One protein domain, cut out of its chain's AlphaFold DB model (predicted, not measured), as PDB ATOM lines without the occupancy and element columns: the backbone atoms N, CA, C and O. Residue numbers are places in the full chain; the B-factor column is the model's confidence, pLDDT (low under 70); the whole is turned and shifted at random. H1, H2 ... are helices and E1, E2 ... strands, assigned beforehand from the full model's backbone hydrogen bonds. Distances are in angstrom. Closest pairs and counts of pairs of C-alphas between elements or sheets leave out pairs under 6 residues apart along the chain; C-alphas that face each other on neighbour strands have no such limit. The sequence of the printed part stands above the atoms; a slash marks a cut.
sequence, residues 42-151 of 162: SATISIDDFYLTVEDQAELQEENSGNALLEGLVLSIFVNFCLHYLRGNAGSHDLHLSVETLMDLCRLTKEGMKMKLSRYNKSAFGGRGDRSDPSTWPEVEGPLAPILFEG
ATOM      1  N   SER A  42     -32.575 -53.579 -14.212       84.12
ATOM      2  CA  SER A  42     -32.042 -54.219 -13.008       84.12
ATOM      3  C   SER A  42     -32.032 -53.247 -11.838       84.12
ATOM      4  O   SER A  42     -31.885 -52.042 -12.039       84.12
ATOM      5  N   ALA A  43     -32.119 -53.775 -10.621       87.00
ATOM      6  CA  ALA A  43     -31.923 -53.007  -9.395       87.00
ATOM      7  C   ALA A  43     -30.740 -53.571  -8.605       87.00
ATOM      8  O   ALA A  43     -30.592 -54.788  -8.502       87.00
ATOM      9  N   THR A  44     -29.936 -52.680  -8.024       88.50
ATOM     10  CA  THR A  44     -28.860 -53.040  -7.093       88.50
ATOM     11  C   THR A  44     -29.114 -52.372  -5.751       88.50
ATOM     12  O   THR A  44     -29.308 -51.149  -5.676       88.50
ATOM     13  N   ILE A  45     -29.097 -53.185  -4.702       89.12
ATOM     14  CA  ILE A  45     -29.294 -52.781  -3.315       89.12
ATOM     15  C   ILE A  45     -28.158 -53.351  -2.472       89.12
ATOM     16  O   ILE A  45     -27.834 -54.534  -2.584       89.12
ATOM     17  N   SER A  46     -27.590 -52.506  -1.618       91.06
ATOM     18  CA  SER A  46     -26.648 -52.910  -0.580       91.06
ATOM     19  C   SER A  46     -27.370 -53.046   0.755       91.06
ATOM     20  O   SER A  46     -28.260 -52.251   1.053       91.06
ATOM     21  N   ILE A  47     -26.965 -53.987   1.606       86.12
ATOM     22  CA  ILE A  47     -27.423 -54.003   3.002       86.12
ATOM     23  C   ILE A  47     -27.057 -52.703   3.729       86.12
ATOM     24  O   ILE A  47     -27.836 -52.223   4.547       86.12
ATOM     25  N   ASP A  48     -25.932 -52.084   3.358       92.25
ATOM     26  CA  ASP A  48     -25.476 -50.816   3.925       92.25
ATOM     27  C   ASP A  48     -26.434 -49.651   3.615       92.25
ATOM     28  O   ASP A  48     -26.404 -48.638   4.310       92.25
ATOM     29  N   ASP A  49     -27.289 -49.764   2.589       94.12
ATOM     30  CA  ASP A  49     -28.317 -48.752   2.310       94.12
ATOM     31  C   ASP A  49     -29.410 -48.723   3.385       94.12
ATOM     32  O   ASP A  49     -30.121 -47.728   3.523       94.12
ATOM     33  N   PHE A  50     -29.518 -49.799   4.165       93.69
ATOM     34  CA  PHE A  50     -30.496 -49.970   5.229       93.69
ATOM     35  C   PHE A  50     -29.894 -49.800   6.620       93.69
ATOM     36  O   PHE A  50     -30.462 -50.311   7.579       93.69
ATOM     37  N   TYR A  51     -28.767 -49.101   6.780       94.00
ATOM     38  CA  TYR A  51     -28.377 -48.669   8.123       94.00
ATOM     39  C   TYR A  51     -29.495 -47.833   8.771       94.00
ATOM     40  O   TYR A  51     -30.288 -47.158   8.094       94.00
ATOM     41  N   LEU A  52     -29.561 -47.913  10.098       92.81
ATOM     42  CA  LEU A  52     -30.421 -47.056  10.908       92.81
ATOM     43  C   LEU A  52     -30.074 -45.579  10.683       92.81
ATOM     44  O   LEU A  52     -28.934 -45.234  10.335       92.81
ATOM     45  N   THR A  53     -31.070 -44.711  10.856       94.06
ATOM     46  CA  THR A  53     -30.844 -43.263  10.863       94.06
ATOM     47  C   THR A  53     -29.914 -42.888  12.008       94.06
ATOM     48  O   THR A  53     -29.673 -43.671  12.932       94.06
ATOM     49  N   VAL A  54     -29.355 -41.686  11.953       91.56
ATOM     50  CA  VAL A  54     -28.496 -41.202  13.033       91.56
ATOM     51  C   VAL A  54     -29.242 -41.121  14.374       91.56
ATOM     52  O   VAL A  54     -28.618 -41.342  15.414       91.56
ATOM     53  N   GLU A  55     -30.547 -40.841  14.348       91.62
ATOM     54  CA  GLU A  55     -31.429 -40.847  15.516       91.62
ATOM     55  C   GLU A  55     -31.653 -42.269  16.047       91.62
ATOM     56  O   GLU A  55     -31.319 -42.545  17.197       91.62
ATOM     57  N   ASP A  56     -32.109 -43.197  15.202       90.56
ATOM     58  CA  ASP A  56     -32.409 -44.578  15.610       90.56
ATOM     59  C   ASP A  56     -31.139 -45.307  16.088       90.56
ATOM     60  O   ASP A  56     -31.167 -46.151  16.983       90.56
ATOM     61  N   GLN A  57     -29.983 -44.969  15.508       86.56
ATOM     62  CA  GLN A  57     -28.690 -45.495  15.939       86.56
ATOM     63  C   GLN A  57     -28.300 -44.987  17.339       86.56
ATOM     64  O   GLN A  57     -27.616 -45.707  18.069       86.56
ATOM     65  N   ALA A  58     -28.703 -43.766  17.710       86.44
ATOM     66  CA  ALA A  58     -28.494 -43.234  19.055       86.44
ATOM     67  C   ALA A  58     -29.424 -43.918  20.069       86.44
ATOM     68  O   ALA A  58     -28.961 -44.317  21.135       86.44
ATOM     69  N   GLU A  59     -30.692 -44.144  19.713       87.50
ATOM     70  CA  GLU A  59     -31.636 -44.899  20.550       87.50
ATOM     71  C   GLU A  59     -31.144 -46.333  20.795       87.50
ATOM     72  O   GLU A  59     -31.053 -46.777  21.941       87.50
ATOM     73  N   LEU A  60     -30.704 -47.029  19.737       82.19
ATOM     74  CA  LEU A  60     -30.148 -48.381  19.843       82.19
ATOM     75  C   LEU A  60     -28.959 -48.445  20.816       82.19
ATOM     76  O   LEU A  60     -28.785 -49.440  21.525       82.19
ATOM     77  N   GLN A  61     -28.127 -47.403  20.845       78.31
ATOM     78  CA  GLN A  61     -26.993 -47.309  21.759       78.31
ATOM     79  C   GLN A  61     -27.449 -47.132  23.210       78.31
ATOM     80  O   GLN A  61     -26.947 -47.833  24.088       78.31
ATOM     81  N   GLU A  62     -28.391 -46.222  23.463       81.75
ATOM     82  CA  GLU A  62     -28.921 -45.980  24.809       81.75
ATOM     83  C   GLU A  62     -29.559 -47.248  25.398       81.75
ATOM     84  O   GLU A  62     -29.288 -47.609  26.548       81.75
ATOM     85  N   GLU A  63     -30.327 -47.981  24.588       80.88
ATOM     86  CA  GLU A  63     -30.969 -49.239  24.990       80.88
ATOM     87  C   GLU A  63     -29.975 -50.369  25.290       80.88
ATOM     88  O   GLU A  63     -30.284 -51.286  26.052       80.88
ATOM     89  N   ASN A  64     -28.774 -50.312  24.711       75.38
ATOM     90  CA  ASN A  64     -27.754 -51.354  24.824       75.38
ATOM     91  C   ASN A  64     -26.506 -50.865  25.566       75.38
ATOM     92  O   ASN A  64     -25.390 -51.306  25.265       75.38
ATOM     93  N   SER A  65     -26.699 -49.983  26.553       74.56
ATOM     94  CA  SER A  65     -25.598 -49.483  27.373       74.56
ATOM     95  C   SER A  65     -24.825 -50.633  28.055       74.56
ATOM     96  O   SER A  65     -25.396 -51.487  28.735       74.56
ATOM     97  N   GLY A  66     -23.513 -50.705  27.830       70.56
ATOM     98  CA  GLY A  66     -22.609 -51.803  28.190       70.56
ATOM     99  C   GLY A  66     -22.231 -52.769  27.053       70.56
ATOM    100  O   GLY A  66     -21.351 -53.615  27.253       70.56
ATOM    101  N   ASN A  67     -22.850 -52.690  25.868       70.25
ATOM    102  CA  ASN A  67     -22.474 -53.501  24.707       70.25
ATOM    103  C   ASN A  67     -21.496 -52.761  23.782       70.25
ATOM    104  O   ASN A  67     -21.896 -52.103  22.824       70.25
ATOM    105  N   ALA A  68     -20.196 -52.984  23.980       67.25
ATOM    106  CA  ALA A  68     -19.132 -52.347  23.196       67.25
ATOM    107  C   ALA A  68     -19.236 -52.534  21.661       67.25
ATOM    108  O   ALA A  68     -18.684 -51.725  20.915       67.25
ATOM    109  N   LEU A  69     -19.926 -53.578  21.172       63.69
ATOM    110  CA  LEU A  69     -20.131 -53.813  19.732       63.69
ATOM    111  C   LEU A  69     -21.187 -52.891  19.112       63.69
ATOM    112  O   LEU A  69     -21.192 -52.724  17.892       63.69
ATOM    113  N   LEU A  70     -22.067 -52.331  19.941       56.78
ATOM    114  CA  LEU A  70     -23.105 -51.377  19.554       56.78
ATOM    115  C   LEU A  70     -22.782 -49.957  20.049       56.78
ATOM    116  O   LEU A  70     -23.171 -48.990  19.405       56.78
ATOM    117  N   GLU A  71     -22.011 -49.828  21.133       53.41
ATOM    118  CA  GLU A  71     -21.681 -48.546  21.770       53.41
ATOM    119  C   GLU A  71     -20.501 -47.788  21.150       53.41
ATOM    120  O   GLU A  71     -20.417 -46.572  21.298       53.41
ATOM    121  N   GLY A  72     -19.576 -48.463  20.463       51.88
ATOM    122  CA  GLY A  72     -18.319 -47.829  20.056       51.88
ATOM    123  C   GLY A  72     -17.365 -47.635  21.240       51.88
ATOM    124  O   GLY A  72     -17.749 -47.294  22.357       51.88
ATOM    125  N   LEU A  73     -16.077 -47.901  21.027       43.59
ATOM    126  CA  LEU A  73     -15.082 -47.842  22.096       43.59
ATOM    127  C   LEU A  73     -14.683 -46.379  22.364       43.59
ATOM    128  O   LEU A  73     -13.900 -45.796  21.613       43.59
ATOM    129  N   VAL A  74     -15.168 -45.792  23.460       41.38
ATOM    130  CA  VAL A  74     -14.679 -44.499  23.972       41.38
ATOM    131  C   VAL A  74     -13.341 -44.725  24.689       41.38
ATOM    132  O   VAL A  74     -13.257 -44.691  25.915       41.38
ATOM    133  N   LEU A  75     -12.263 -44.980  23.937       38.22
ATOM    134  CA  LEU A  75     -10.910 -44.845  24.483       38.22
ATOM    135  C   LEU A  75     -10.417 -43.415  24.240       38.22
ATOM    136  O   LEU A  75      -9.952 -43.049  23.160       38.22
ATOM    137  N   SER A  76     -10.563 -42.600  25.279       46.06
ATOM    138  CA  SER A  76     -10.054 -41.235  25.347       46.06
ATOM    139  C   SER A  76      -8.533 -41.184  25.103       46.06
ATOM    140  O   SER A  76      -7.786 -42.016  25.614       46.06
ATOM    141  N   ILE A  77      -8.114 -40.146  24.366       39.72
ATOM    142  CA  ILE A  77      -6.771 -39.534  24.240       39.72
ATOM    143  C   ILE A  77      -5.975 -39.749  22.931       39.72
ATOM    144  O   ILE A  77      -5.200 -38.851  22.614       39.72
ATOM    145  N   PHE A  78      -6.196 -40.759  22.072       39.09
ATOM    146  CA  PHE A  78      -5.397 -40.845  20.814       39.09
ATOM    147  C   PHE A  78      -6.096 -41.224  19.498       39.09
ATOM    148  O   PHE A  78      -5.436 -41.218  18.460       39.09
ATOM    149  N   VAL A  79      -7.411 -41.461  19.463       37.22
ATOM    150  CA  VAL A  79      -8.119 -41.757  18.199       37.22
ATOM    151  C   VAL A  79      -9.330 -40.845  18.047       37.22
ATOM    152  O   VAL A  79     -10.470 -41.231  18.271       37.22
ATOM    153  N   ASN A  80      -9.086 -39.595  17.655       35.50
ATOM    154  CA  ASN A  80     -10.140 -38.632  17.316       35.50
ATOM    155  C   ASN A  80     -10.664 -38.851  15.876       35.50
ATOM    156  O   ASN A  80     -10.839 -37.911  15.108       35.50
ATOM    157  N   PHE A  81     -10.846 -40.113  15.475       39.66
ATOM    158  CA  PHE A  81     -11.256 -40.478  14.121       39.66
ATOM    159  C   PHE A  81     -12.234 -41.669  14.168       39.66
ATOM    160  O   PHE A  81     -11.836 -42.808  14.389       39.66
ATOM    161  N   CYS A  82     -13.525 -41.386  13.956       38.78
ATOM    162  CA  CYS A  82     -14.558 -42.325  13.476       38.78
ATOM    163  C   CYS A  82     -15.153 -43.439  14.377       38.78
ATOM    164  O   CYS A  82     -15.770 -44.343  13.821       38.78
ATOM    165  N   LEU A  83     -15.078 -43.412  15.715       41.81
ATOM    166  CA  LEU A  83     -15.548 -44.554  16.544       41.81
ATOM    167  C   LEU A  83     -16.755 -44.331  17.480       41.81
ATOM    168  O   LEU A  83     -16.962 -45.135  18.379       41.81
ATOM    169  N   HIS A  84     -17.588 -43.309  17.266       42.09
ATOM    170  CA  HIS A  84     -18.772 -43.084  18.122       42.09
ATOM    171  C   HIS A  84     -20.091 -43.706  17.610       42.09
ATOM    172  O   HIS A  84     -21.098 -43.583  18.290       42.09
ATOM    173  N   TYR A  85     -20.119 -44.368  16.442       53.72
ATOM    174  CA  TYR A  85     -21.344 -44.936  15.845       53.72
ATOM    175  C   TYR A  85     -21.001 -46.223  15.092       53.72
ATOM    176  O   TYR A  85     -20.611 -46.172  13.926       53.72
ATOM    177  N   LEU A  86     -21.077 -47.388  15.745       62.53
ATOM    178  CA  LEU A  86     -20.771 -48.671  15.097       62.53
ATOM    179  C   LEU A  86     -21.950 -49.152  14.235       62.53
ATOM    180  O   LEU A  86     -22.558 -50.190  14.486       62.53
ATOM    181  N   ARG A  87     -22.234 -48.413  13.157       74.50
ATOM    182  CA  ARG A  87     -22.927 -48.984  11.998       74.50
ATOM    183  C   ARG A  87     -22.045 -50.086  11.404       74.50
ATOM    184  O   ARG A  87     -20.848 -49.884  11.189       74.50
ATOM    185  N   GLY A  88     -22.614 -51.258  11.175       78.06
ATOM    186  CA  GLY A  88     -21.914 -52.384  10.563       78.06
ATOM    187  C   GLY A  88     -22.456 -53.709  11.047       78.06
ATOM    188  O   GLY A  88     -22.893 -54.528  10.243       78.06
ATOM    189  N   ASN A  89     -22.429 -53.908  12.363       81.06
ATOM    190  CA  ASN A  89     -22.773 -55.175  12.997       81.06
ATOM    191  C   ASN A  89     -24.251 -55.554  12.803       81.06
ATOM    192  O   ASN A  89     -25.118 -54.725  12.517       81.06
ATOM    193  N   ALA A  90     -24.557 -56.840  12.984       76.88
ATOM    194  CA  ALA A  90     -25.944 -57.290  13.028       76.88
ATOM    195  C   ALA A  90     -26.708 -56.522  14.122       76.88
ATOM    196  O   ALA A  90     -26.215 -56.382  15.239       76.88
ATOM    197  N   GLY A  91     -27.893 -56.016  13.780       79.25
ATOM    198  CA  GLY A  91     -28.692 -55.141  14.645       79.25
ATOM    199  C   GLY A  91     -28.623 -53.654  14.286       79.25
ATOM    200  O   GLY A  91     -29.562 -52.938  14.597       79.25
ATOM    201  N   SER A  92     -27.603 -53.183  13.556       84.88
ATOM    202  CA  SER A  92     -27.506 -51.765  13.156       84.88
ATOM    203  C   SER A  92     -28.271 -51.416  11.870       84.88
ATOM    204  O   SER A  92     -27.965 -50.413  11.230       84.88
ATOM    205  N   HIS A  93     -29.192 -52.271  11.422       88.56
ATOM    206  CA  HIS A  93     -29.901 -52.111  10.153       88.56
ATOM    207  C   HIS A  93     -31.411 -52.053  10.383       88.56
ATOM    208  O   HIS A  93     -31.954 -52.807  11.189       88.56
ATOM    209  N   ASP A  94     -32.084 -51.209   9.612       91.31
ATOM    210  CA  ASP A  94     -33.531 -51.092   9.549       91.31
ATOM    211  C   ASP A  94     -34.120 -52.274   8.766       91.31
ATOM    212  O   ASP A  94     -34.268 -52.263   7.537       91.31
ATOM    213  N   LEU A  95     -34.418 -53.348   9.497       85.44
ATOM    214  CA  LEU A  95     -34.957 -54.572   8.911       85.44
ATOM    215  C   LEU A  95     -36.325 -54.339   8.272       85.44
ATOM    216  O   LEU A  95     -36.606 -54.933   7.230       85.44
ATOM    217  N   HIS A  96     -37.152 -53.476   8.862       87.62
ATOM    218  CA  HIS A  96     -38.483 -53.192   8.346       87.62
ATOM    219  C   HIS A  96     -38.391 -52.544   6.962       87.62
ATOM    220  O   HIS A  96     -38.917 -53.106   5.999       87.62
ATOM    221  N   LEU A  97     -37.609 -51.467   6.836       91.19
ATOM    222  CA  LEU A  97     -37.360 -50.808   5.556       91.19
ATOM    223  C   LEU A  97     -36.761 -51.768   4.522       91.19
ATOM    224  O   LEU A  97     -37.157 -51.747   3.353       91.19
ATOM    225  N   SER A  98     -35.816 -52.622   4.932       87.62
ATOM    226  CA  SER A  98     -35.172 -53.569   4.015       87.62
ATOM    227  C   SER A  98     -36.158 -54.592   3.438       87.62
ATOM    228  O   SER A  98     -36.173 -54.831   2.228       87.62
ATOM    229  N   VAL A  99     -37.031 -55.157   4.279       85.44
ATOM    230  CA  VAL A  99     -38.022 -56.159   3.871       85.44
ATOM    231  C   VAL A  99     -39.078 -55.525   2.978       85.44
ATOM    232  O   VAL A  99     -39.384 -56.089   1.927       85.44
ATOM    233  N   GLU A 100     -39.597 -54.352   3.346       91.25
ATOM    234  CA  GLU A 100     -40.566 -53.630   2.518       91.25
ATOM    235  C   GLU A 100     -39.981 -53.284   1.148       91.25
ATOM    236  O   GLU A 100     -40.597 -53.586   0.126       91.25
ATOM    237  N   THR A 101     -38.744 -52.779   1.109       89.94
ATOM    238  CA  THR A 101     -38.060 -52.447  -0.148       89.94
ATOM    239  C   THR A 101     -37.914 -53.670  -1.057       89.94
ATOM    240  O   THR A 101     -38.223 -53.606  -2.247       89.94
ATOM    241  N   LEU A 102     -37.476 -54.811  -0.512       86.19
ATOM    242  CA  LEU A 102     -37.325 -56.050  -1.282       86.19
ATOM    243  C   LEU A 102     -38.676 -56.609  -1.753       86.19
ATOM    244  O   LEU A 102     -38.778 -57.104  -2.880       86.19
ATOM    245  N   MET A 103     -39.722 -56.515  -0.928       87.62
ATOM    246  CA  MET A 103     -41.075 -56.931  -1.304       87.62
ATOM    247  C   MET A 103     -41.648 -56.056  -2.418       87.62
ATOM    248  O   MET A 103     -42.224 -56.583  -3.371       87.62
ATOM    249  N   ASP A 104     -41.481 -54.742  -2.330       91.06
ATOM    250  CA  ASP A 104     -41.989 -53.806  -3.328       91.06
ATOM    251  C   ASP A 104     -41.239 -53.914  -4.652       91.06
ATOM    252  O   ASP A 104     -41.871 -53.911  -5.710       91.06
ATOM    253  N   LEU A 105     -39.926 -54.153  -4.617       87.25
ATOM    254  CA  LEU A 105     -39.168 -54.506  -5.813       87.25
ATOM    255  C   LEU A 105     -39.738 -55.744  -6.520       87.25
ATOM    256  O   LEU A 105     -39.888 -55.733  -7.743       87.25
ATOM    257  N   CYS A 106     -40.113 -56.788  -5.771       85.00
ATOM    258  CA  CYS A 106     -40.756 -57.980  -6.337       85.00
ATOM    259  C   CYS A 106     -42.135 -57.682  -6.958       85.00
ATOM    260  O   CYS A 106     -42.616 -58.450  -7.792       85.00
ATOM    261  N   ARG A 107     -42.790 -56.579  -6.565       89.69
ATOM    262  CA  ARG A 107     -44.104 -56.157  -7.080       89.69
ATOM    263  C   ARG A 107     -44.014 -55.296  -8.340       89.69
ATOM    264  O   ARG A 107     -45.038 -55.125  -9.011       89.69
ATOM    265  N   LEU A 108     -42.828 -54.800  -8.710       89.62
ATOM    266  CA  LEU A 108     -42.582 -54.055  -9.951       89.62
ATOM    267  C   LEU A 108     -42.659 -54.984 -11.173       89.62
ATOM    268  O   LEU A 108     -41.654 -55.334 -11.780       89.62
ATOM    269  N   THR A 109     -43.871 -55.402 -11.528       87.00
ATOM    270  CA  THR A 109     -44.146 -56.433 -12.548       87.00
ATOM    271  C   THR A 109     -44.593 -55.865 -13.895       87.00
ATOM    272  O   THR A 109     -44.695 -56.609 -14.869       87.00
ATOM    273  N   LYS A 110     -44.865 -54.558 -13.973       89.56
ATOM    274  CA  LYS A 110     -45.368 -53.882 -15.177       89.56
ATOM    275  C   LYS A 110     -44.485 -52.695 -15.545       89.56
ATOM    276  O   LYS A 110     -43.888 -52.066 -14.673       89.56
ATOM    277  N   GLU A 111     -44.441 -52.377 -16.836       89.88
ATOM    278  CA  GLU A 111     -43.785 -51.163 -17.330       89.88
ATOM    279  C   GLU A 111     -44.422 -49.901 -16.739       89.88
ATOM    280  O   GLU A 111     -45.619 -49.868 -16.449       89.88
ATOM    281  N   GLY A 112     -43.607 -48.865 -16.530       90.06
ATOM    282  CA  GLY A 112     -44.036 -47.608 -15.918       90.06
ATOM    283  C   GLY A 112     -44.219 -47.653 -14.396       90.06
ATOM    284  O   GLY A 112     -44.348 -46.590 -13.790       90.06
ATOM    285  N   MET A 113     -44.190 -48.829 -13.751       93.75
ATOM    286  CA  MET A 113     -44.153 -48.913 -12.286       93.75
ATOM    287  C   MET A 113     -42.772 -48.503 -11.785       93.75
ATOM    288  O   MET A 113     -41.776 -49.126 -12.153       93.75
ATOM    289  N   LYS A 114     -42.725 -47.479 -10.936       94.75
ATOM    290  CA  LYS A 114     -41.490 -46.858 -10.457       94.75
ATOM    291  C   LYS A 114     -41.405 -46.902  -8.944       94.75
ATOM    292  O   LYS A 114     -42.417 -46.791  -8.258       94.75
ATOM    293  N   MET A 115     -40.186 -47.034  -8.443       94.38
ATOM    294  CA  MET A 115     -39.881 -47.014  -7.020       94.38
ATOM    295  C   MET A 115     -38.544 -46.323  -6.789       94.38
ATOM    296  O   MET A 115     -37.616 -46.481  -7.581       94.38
ATOM    297  N   LYS A 116     -38.425 -45.591  -5.683       95.38
ATOM    298  CA  LYS A 116     -37.144 -45.059  -5.221       95.38
ATOM    299  C   LYS A 116     -36.439 -46.059  -4.315       95.38
ATOM    300  O   LYS A 116     -37.076 -46.657  -3.455       95.38
ATOM    301  N   LEU A 117     -35.131 -46.199  -4.485       94.69
ATOM    302  CA  LEU A 117     -34.309 -47.073  -3.653       94.69
ATOM    303  C   LEU A 117     -33.572 -46.269  -2.599       94.69
ATOM    304  O   LEU A 117     -32.870 -45.316  -2.935       94.69
ATOM    305  N   SER A 118     -33.705 -46.687  -1.342       94.94
ATOM    306  CA  SER A 118     -32.988 -46.051  -0.243       94.94
ATOM    307  C   SER A 118     -31.483 -46.049  -0.486       94.94
ATOM    308  O   SER A 118     -30.935 -46.971  -1.095       94.94
ATOM    309  N   ARG A 119     -30.828 -44.980  -0.034       95.88
ATOM    310  CA  ARG A 119     -29.374 -44.839  -0.044       95.88
ATOM    311  C   ARG A 119     -28.912 -44.279   1.279       95.88
ATOM    312  O   ARG A 119     -29.573 -43.415   1.854       95.88
ATOM    313  N   TYR A 120     -27.737 -44.717   1.705       95.38
ATOM    314  CA  TYR A 120     -27.129 -44.256   2.944       95.38
ATOM    315  C   TYR A 120     -25.913 -43.364   2.684       95.38
ATOM    316  O   TYR A 120     -24.991 -43.731   1.951       95.38
ATOM    317  N   ASN A 121     -25.876 -42.188   3.308       94.94
ATOM    318  CA  ASN A 121     -24.738 -41.285   3.243       94.94
ATOM    319  C   ASN A 121     -23.805 -41.526   4.432       94.94
ATOM    320  O   ASN A 121     -23.923 -40.888   5.472       94.94
ATOM    321  N   LYS A 122     -22.790 -42.373   4.236       91.56
ATOM    322  CA  LYS A 122     -21.754 -42.687   5.240       91.56
ATOM    323  C   LYS A 122     -20.948 -41.473   5.730       91.56
ATOM    324  O   LYS A 122     -20.312 -41.562   6.773       91.56
ATOM    325  N   SER A 123     -20.937 -40.372   4.974       90.69
ATOM    326  CA  SER A 123     -20.194 -39.147   5.305       90.69
ATOM    327  C   SER A 123     -21.001 -38.141   6.134       90.69
ATOM    328  O   SER A 123     -20.416 -37.219   6.708       90.69
ATOM    329  N   ALA A 124     -22.324 -38.316   6.221       89.19
ATOM    330  CA  ALA A 124     -23.197 -37.420   6.970       89.19
ATOM    331  C   ALA A 124     -22.808 -37.367   8.458       89.19
ATOM    332  O   ALA A 124     -22.167 -38.281   8.987       89.19
ATOM    333  N   PHE A 125     -23.167 -36.264   9.120       89.50
ATOM    334  CA  PHE A 125     -22.900 -36.036  10.547       89.50
ATOM    335  C   PHE A 125     -21.429 -36.265  10.942       89.50
ATOM    336  O   PHE A 125     -21.135 -36.861  11.971       89.50
ATOM    337  N   GLY A 126     -20.481 -35.820  10.111       84.69
ATOM    338  CA  GLY A 126     -19.048 -35.967  10.396       84.69
ATOM    339  C   GLY A 126     -18.543 -37.410  10.289       84.69
ATOM    340  O   GLY A 126     -17.690 -37.819  11.071       84.69
ATOM    341  N   GLY A 127     -19.077 -38.192   9.344       85.19
ATOM    342  CA  GLY A 127     -18.669 -39.584   9.105       85.19
ATOM    343  C   GLY A 127     -19.415 -40.632   9.937       85.19
ATOM    344  O   GLY A 127     -19.181 -41.829   9.760       85.19
ATOM    345  N   ARG A 128     -20.333 -40.197  10.809       83.00
ATOM    346  CA  ARG A 128     -21.242 -41.084  11.553       83.00
ATOM    347  C   ARG A 128     -22.170 -41.827  10.596       83.00
ATOM    348  O   ARG A 128     -22.374 -43.031  10.722       83.00
ATOM    349  N   GLY A 129     -22.598 -41.118   9.561       91.19
ATOM    350  CA  GLY A 129     -23.518 -41.608   8.560       91.19
ATOM    351  C   GLY A 129     -24.966 -41.332   8.933       91.19
ATOM    352  O   GLY A 129     -25.293 -41.183  10.107       91.19
ATOM    353  N   ASP A 130     -25.794 -41.211   7.905       95.44
ATOM    354  CA  ASP A 130     -27.243 -41.127   8.029       95.44
ATOM    355  C   ASP A 130     -27.904 -41.505   6.700       95.44
ATOM    356  O   ASP A 130     -27.256 -41.531   5.642       95.44
ATOM    357  N   ARG A 131     -29.198 -41.804   6.747       96.38
ATOM    358  CA  ARG A 131     -29.997 -42.089   5.562       96.38
ATOM    359  C   ARG A 131     -30.054 -40.846   4.675       96.38
ATOM    360  O   ARG A 131     -30.310 -39.738   5.131       96.38
ATOM    361  N   SER A 132     -29.802 -41.023   3.382       96.00
ATOM    362  CA  SER A 132     -29.882 -39.918   2.425       96.00
ATOM    363  C   SER A 132     -31.323 -39.432   2.289       96.00
ATOM    364  O   SER A 132     -32.264 -40.214   2.427       96.00
ATOM    365  N   ASP A 133     -31.498 -38.167   1.918       95.19
ATOM    366  CA  ASP A 133     -32.813 -37.583   1.651       95.19
ATOM    367  C   ASP A 133     -33.548 -38.359   0.527       95.19
ATOM    368  O   ASP A 133     -32.968 -38.540  -0.555       95.19
ATOM    369  N   PRO A 134     -34.813 -38.792   0.719       94.31
ATOM    370  CA  PRO A 134     -35.597 -39.506  -0.296       94.31
ATOM    371  C   PRO A 134     -35.753 -38.783  -1.642       94.31
ATOM    372  O   PRO A 134     -36.025 -39.407  -2.673       94.31
ATOM    373  N   SER A 135     -35.595 -37.462  -1.684       95.25
ATOM    374  CA  SER A 135     -35.556 -36.690  -2.931       95.25
ATOM    375  C   SER A 135     -34.346 -37.039  -3.804       95.25
ATOM    376  O   SER A 135     -34.457 -36.977  -5.026       95.25
ATOM    377  N   THR A 136     -33.242 -37.476  -3.193       94.25
ATOM    378  CA  THR A 136     -31.974 -37.822  -3.861       94.25
ATOM    379  C   THR A 136     -31.857 -39.299  -4.235       94.25
ATOM    380  O   THR A 136     -30.926 -39.689  -4.941       94.25
ATOM    381  N   TRP A 137     -32.785 -40.133  -3.765       95.75
ATOM    382  CA  TRP A 137     -32.762 -41.567  -4.016       95.75
ATOM    383  C   TRP A 137     -32.932 -41.886  -5.506       95.75
ATOM    384  O   TRP A 137     -33.805 -41.303  -6.161       95.75
ATOM    385  N   PRO A 138     -32.140 -42.826  -6.050       94.19
ATOM    386  CA  PRO A 138     -32.301 -43.266  -7.423       94.19
ATOM    387  C   PRO A 138     -33.652 -43.958  -7.611       94.19
ATOM    388  O   PRO A 138     -34.132 -44.680  -6.735       94.19
ATOM    389  N   GLU A 139     -34.239 -43.757  -8.784       94.44
ATOM    390  CA  GLU A 139     -35.479 -44.408  -9.192       94.44
ATOM    391  C   GLU A 139     -35.173 -45.633 -10.057       94.44
ATOM    392  O   GLU A 139     -34.307 -45.596 -10.935       94.44
ATOM    393  N   VAL A 140     -35.906 -46.715  -9.819       92.25
ATOM    394  CA  VAL A 140     -35.926 -47.911 -10.661       92.25
ATOM    395  C   VAL A 140     -37.319 -48.122 -11.230       92.25
ATOM    396  O   VAL A 140     -38.317 -47.733 -10.623       92.25
ATOM    397  N   GLU A 141     -37.387 -48.750 -12.400       92.75
ATOM    398  CA  GLU A 141     -38.638 -49.008 -13.105       92.75
ATOM    399  C   GLU A 141     -38.764 -50.490 -13.468       92.75
ATOM    400  O   GLU A 141     -37.805 -51.105 -13.934       92.75
ATOM    401  N   GLY A 142     -39.958 -51.051 -13.282       88.44
ATOM    402  CA  GLY A 142     -40.279 -52.424 -13.652       88.44
ATOM    403  C   GLY A 142     -40.511 -52.645 -15.159       88.44
ATOM    404  O   GLY A 142     -40.584 -51.689 -15.946       88.44
ATOM    405  N   PRO A 143     -40.650 -53.914 -15.584       89.19
ATOM    406  CA  PRO A 143     -40.315 -55.114 -14.818       89.19
ATOM    407  C   PRO A 143     -38.797 -55.296 -14.658       89.19
ATOM    408  O   PRO A 143     -38.037 -55.052 -15.596       89.19
ATOM    409  N   LEU A 144     -38.359 -55.720 -13.471       80.31
ATOM    410  CA  LEU A 144     -36.945 -55.977 -13.174       80.31
ATOM    411  C   LEU A 144     -36.609 -57.452 -13.391       80.31
ATOM    412  O   LEU A 144     -37.382 -58.325 -13.002       80.31
ATOM    413  N   ALA A 145     -35.455 -57.733 -13.997       73.44
ATOM    414  CA  ALA A 145     -35.052 -59.100 -14.316       73.44
ATOM    415  C   ALA A 145     -34.016 -59.678 -13.339       73.44
ATOM    416  O   ALA A 145     -34.242 -60.775 -12.832       73.44
ATOM    417  N   PRO A 146     -32.925 -58.960 -13.011       79.06
ATOM    418  CA  PRO A 146     -32.183 -59.242 -11.791       79.06
ATOM    419  C   PRO A 146     -32.359 -58.129 -10.748       79.06
ATOM    420  O   PRO A 146     -32.240 -56.935 -11.045       79.06
ATOM    421  N   ILE A 147     -32.589 -58.545  -9.501       79.81
ATOM    422  CA  ILE A 147     -32.380 -57.727  -8.303       79.81
ATOM    423  C   ILE A 147     -31.102 -58.251  -7.651       79.81
ATOM    424  O   ILE A 147     -31.065 -59.391  -7.187       79.81
ATOM    425  N   LEU A 148     -30.046 -57.442  -7.648       84.31
ATOM    426  CA  LEU A 148     -28.808 -57.755  -6.947       84.31
ATOM    427  C   LEU A 148     -28.893 -57.195  -5.529       84.31
ATOM    428  O   LEU A 148     -28.913 -55.978  -5.350       84.31
ATOM    429  N   PHE A 149     -28.928 -58.087  -4.543       83.38
ATOM    430  CA  PHE A 149     -28.826 -57.733  -3.133       83.38
ATOM    431  C   PHE A 149     -27.476 -58.198  -2.589       83.38
ATOM    432  O   PHE A 149     -27.177 -59.392  -2.610       83.38
ATOM    433  N   GLU A 150     -26.645 -57.250  -2.160       86.25
ATOM    434  CA  GLU A 150     -25.282 -57.502  -1.691       86.25
ATOM    435  C   GLU A 150     -25.083 -57.033  -0.246       86.25
ATOM    436  O   GLU A 150     -25.795 -56.154   0.241       86.25
ATOM    437  N   GLY A 151     -24.152 -57.663   0.467       77.94
ATOM    438  CA  GLY A 151     -23.832 -57.292   1.836       77.94
ATOM    439  C   GLY A 151     -22.906 -58.286   2.525       77.94
ATOM    440  O   GLY A 151     -22.998 -59.498   2.322       77.94
TER     441      GLY A 151
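Overview. This is residues 42 to 151 of the 162 residues of an uncharacterized protein of Nelumbo nucifera (UniProt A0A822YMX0). The domain is a loose rod: at one end two small two-stranded pairs, E1 with E4 and E2 with E3, share the helix H4 alongside them, and toward the other end come H2, H3 and a long loop of residues 72 to 94 without a named element. The short helix H1 is near the middle of the rod, and the stretch between E2 and E3, with H5 at its turn, runs from the strand end toward the loop end and folds back. The printed part has 110 residues with five named helices and four named strands in the order E1 H1 H2 H3 H4 E2 H5 E3 E4; E1 and E4 are parallel, E2 and E3 antiparallel. The class is mixed, helices and strands, with under half of the residues in named elements. The whole is loose, with a radius of gyration of the C-alphas of 16.4 A and spans of 56 by 22 by 20 A.

Along the chain. E1, residues 42 to 46, begins at C-alpha 42 (-32.042, -54.219, -13.008) and is 13.6 A long. E4, residues 144 to 150, is 16.4 A long and ends at C-alpha 150 (-25.282, -57.502, -1.691). E2 is residues 114 to 116 and E3 residues 139 to 141. H4, residues 95 to 107, is the longest helix, 18.5 A from C-alpha 95 (-34.957, -54.572, 8.911) to C-alpha 107. H2, residues 54 to 63, is 14.6 A long. H1, residues 47 to 50, H3, residues 68 to 71, and H5, residues 124 to 127, have four residues each.

Arrangement. E1 and E4 are parallel at 16 degrees, with N 45 and O 148 at 2.9 A, within hydrogen-bond range. E2 and E3 are antiparallel at 152 degrees, with N 140 and O 115 at 2.8 A, also within hydrogen-bond range. The closest C-alphas of E1 and E3, those of Ala 43 and Val 140, are 6.6 A apart. E1 and H4 are near each other, with 5 pairs of C-alphas within 10 A. The closest C-alphas of H4 and E2 are those of Leu 105 and Met 115, 7.6 A. H4 touches H1 with residues 95 to 98 alone; the C-alphas of Phe 50 and Ser 98 are closest, 6.0 A. H2 and H3 only just touch, with 3 pairs of C-alphas within 8 A, and only at the corner by their link; the closest are Gln 61 and Glu 71, 5.5 A. H5 touches no helix. Residues 120 to 121 pair with residues 130 to 131, antiparallel. In H2 and H4 every O i to N i+4 pair is within hydrogen-bond range; H1, H3 and H5 are too short for such a pair.

Size, cuts and confidence. The two C-alphas farthest apart, those of Ile 77 and Lys 110, are 57.0 A apart. The printed part has no cut. The links H3 to H4, 23 residues, and H5 to E3, 11 residues, are long. The mean pLDDT of the printed part is 80.8, and residues 68 to 86 are under 70.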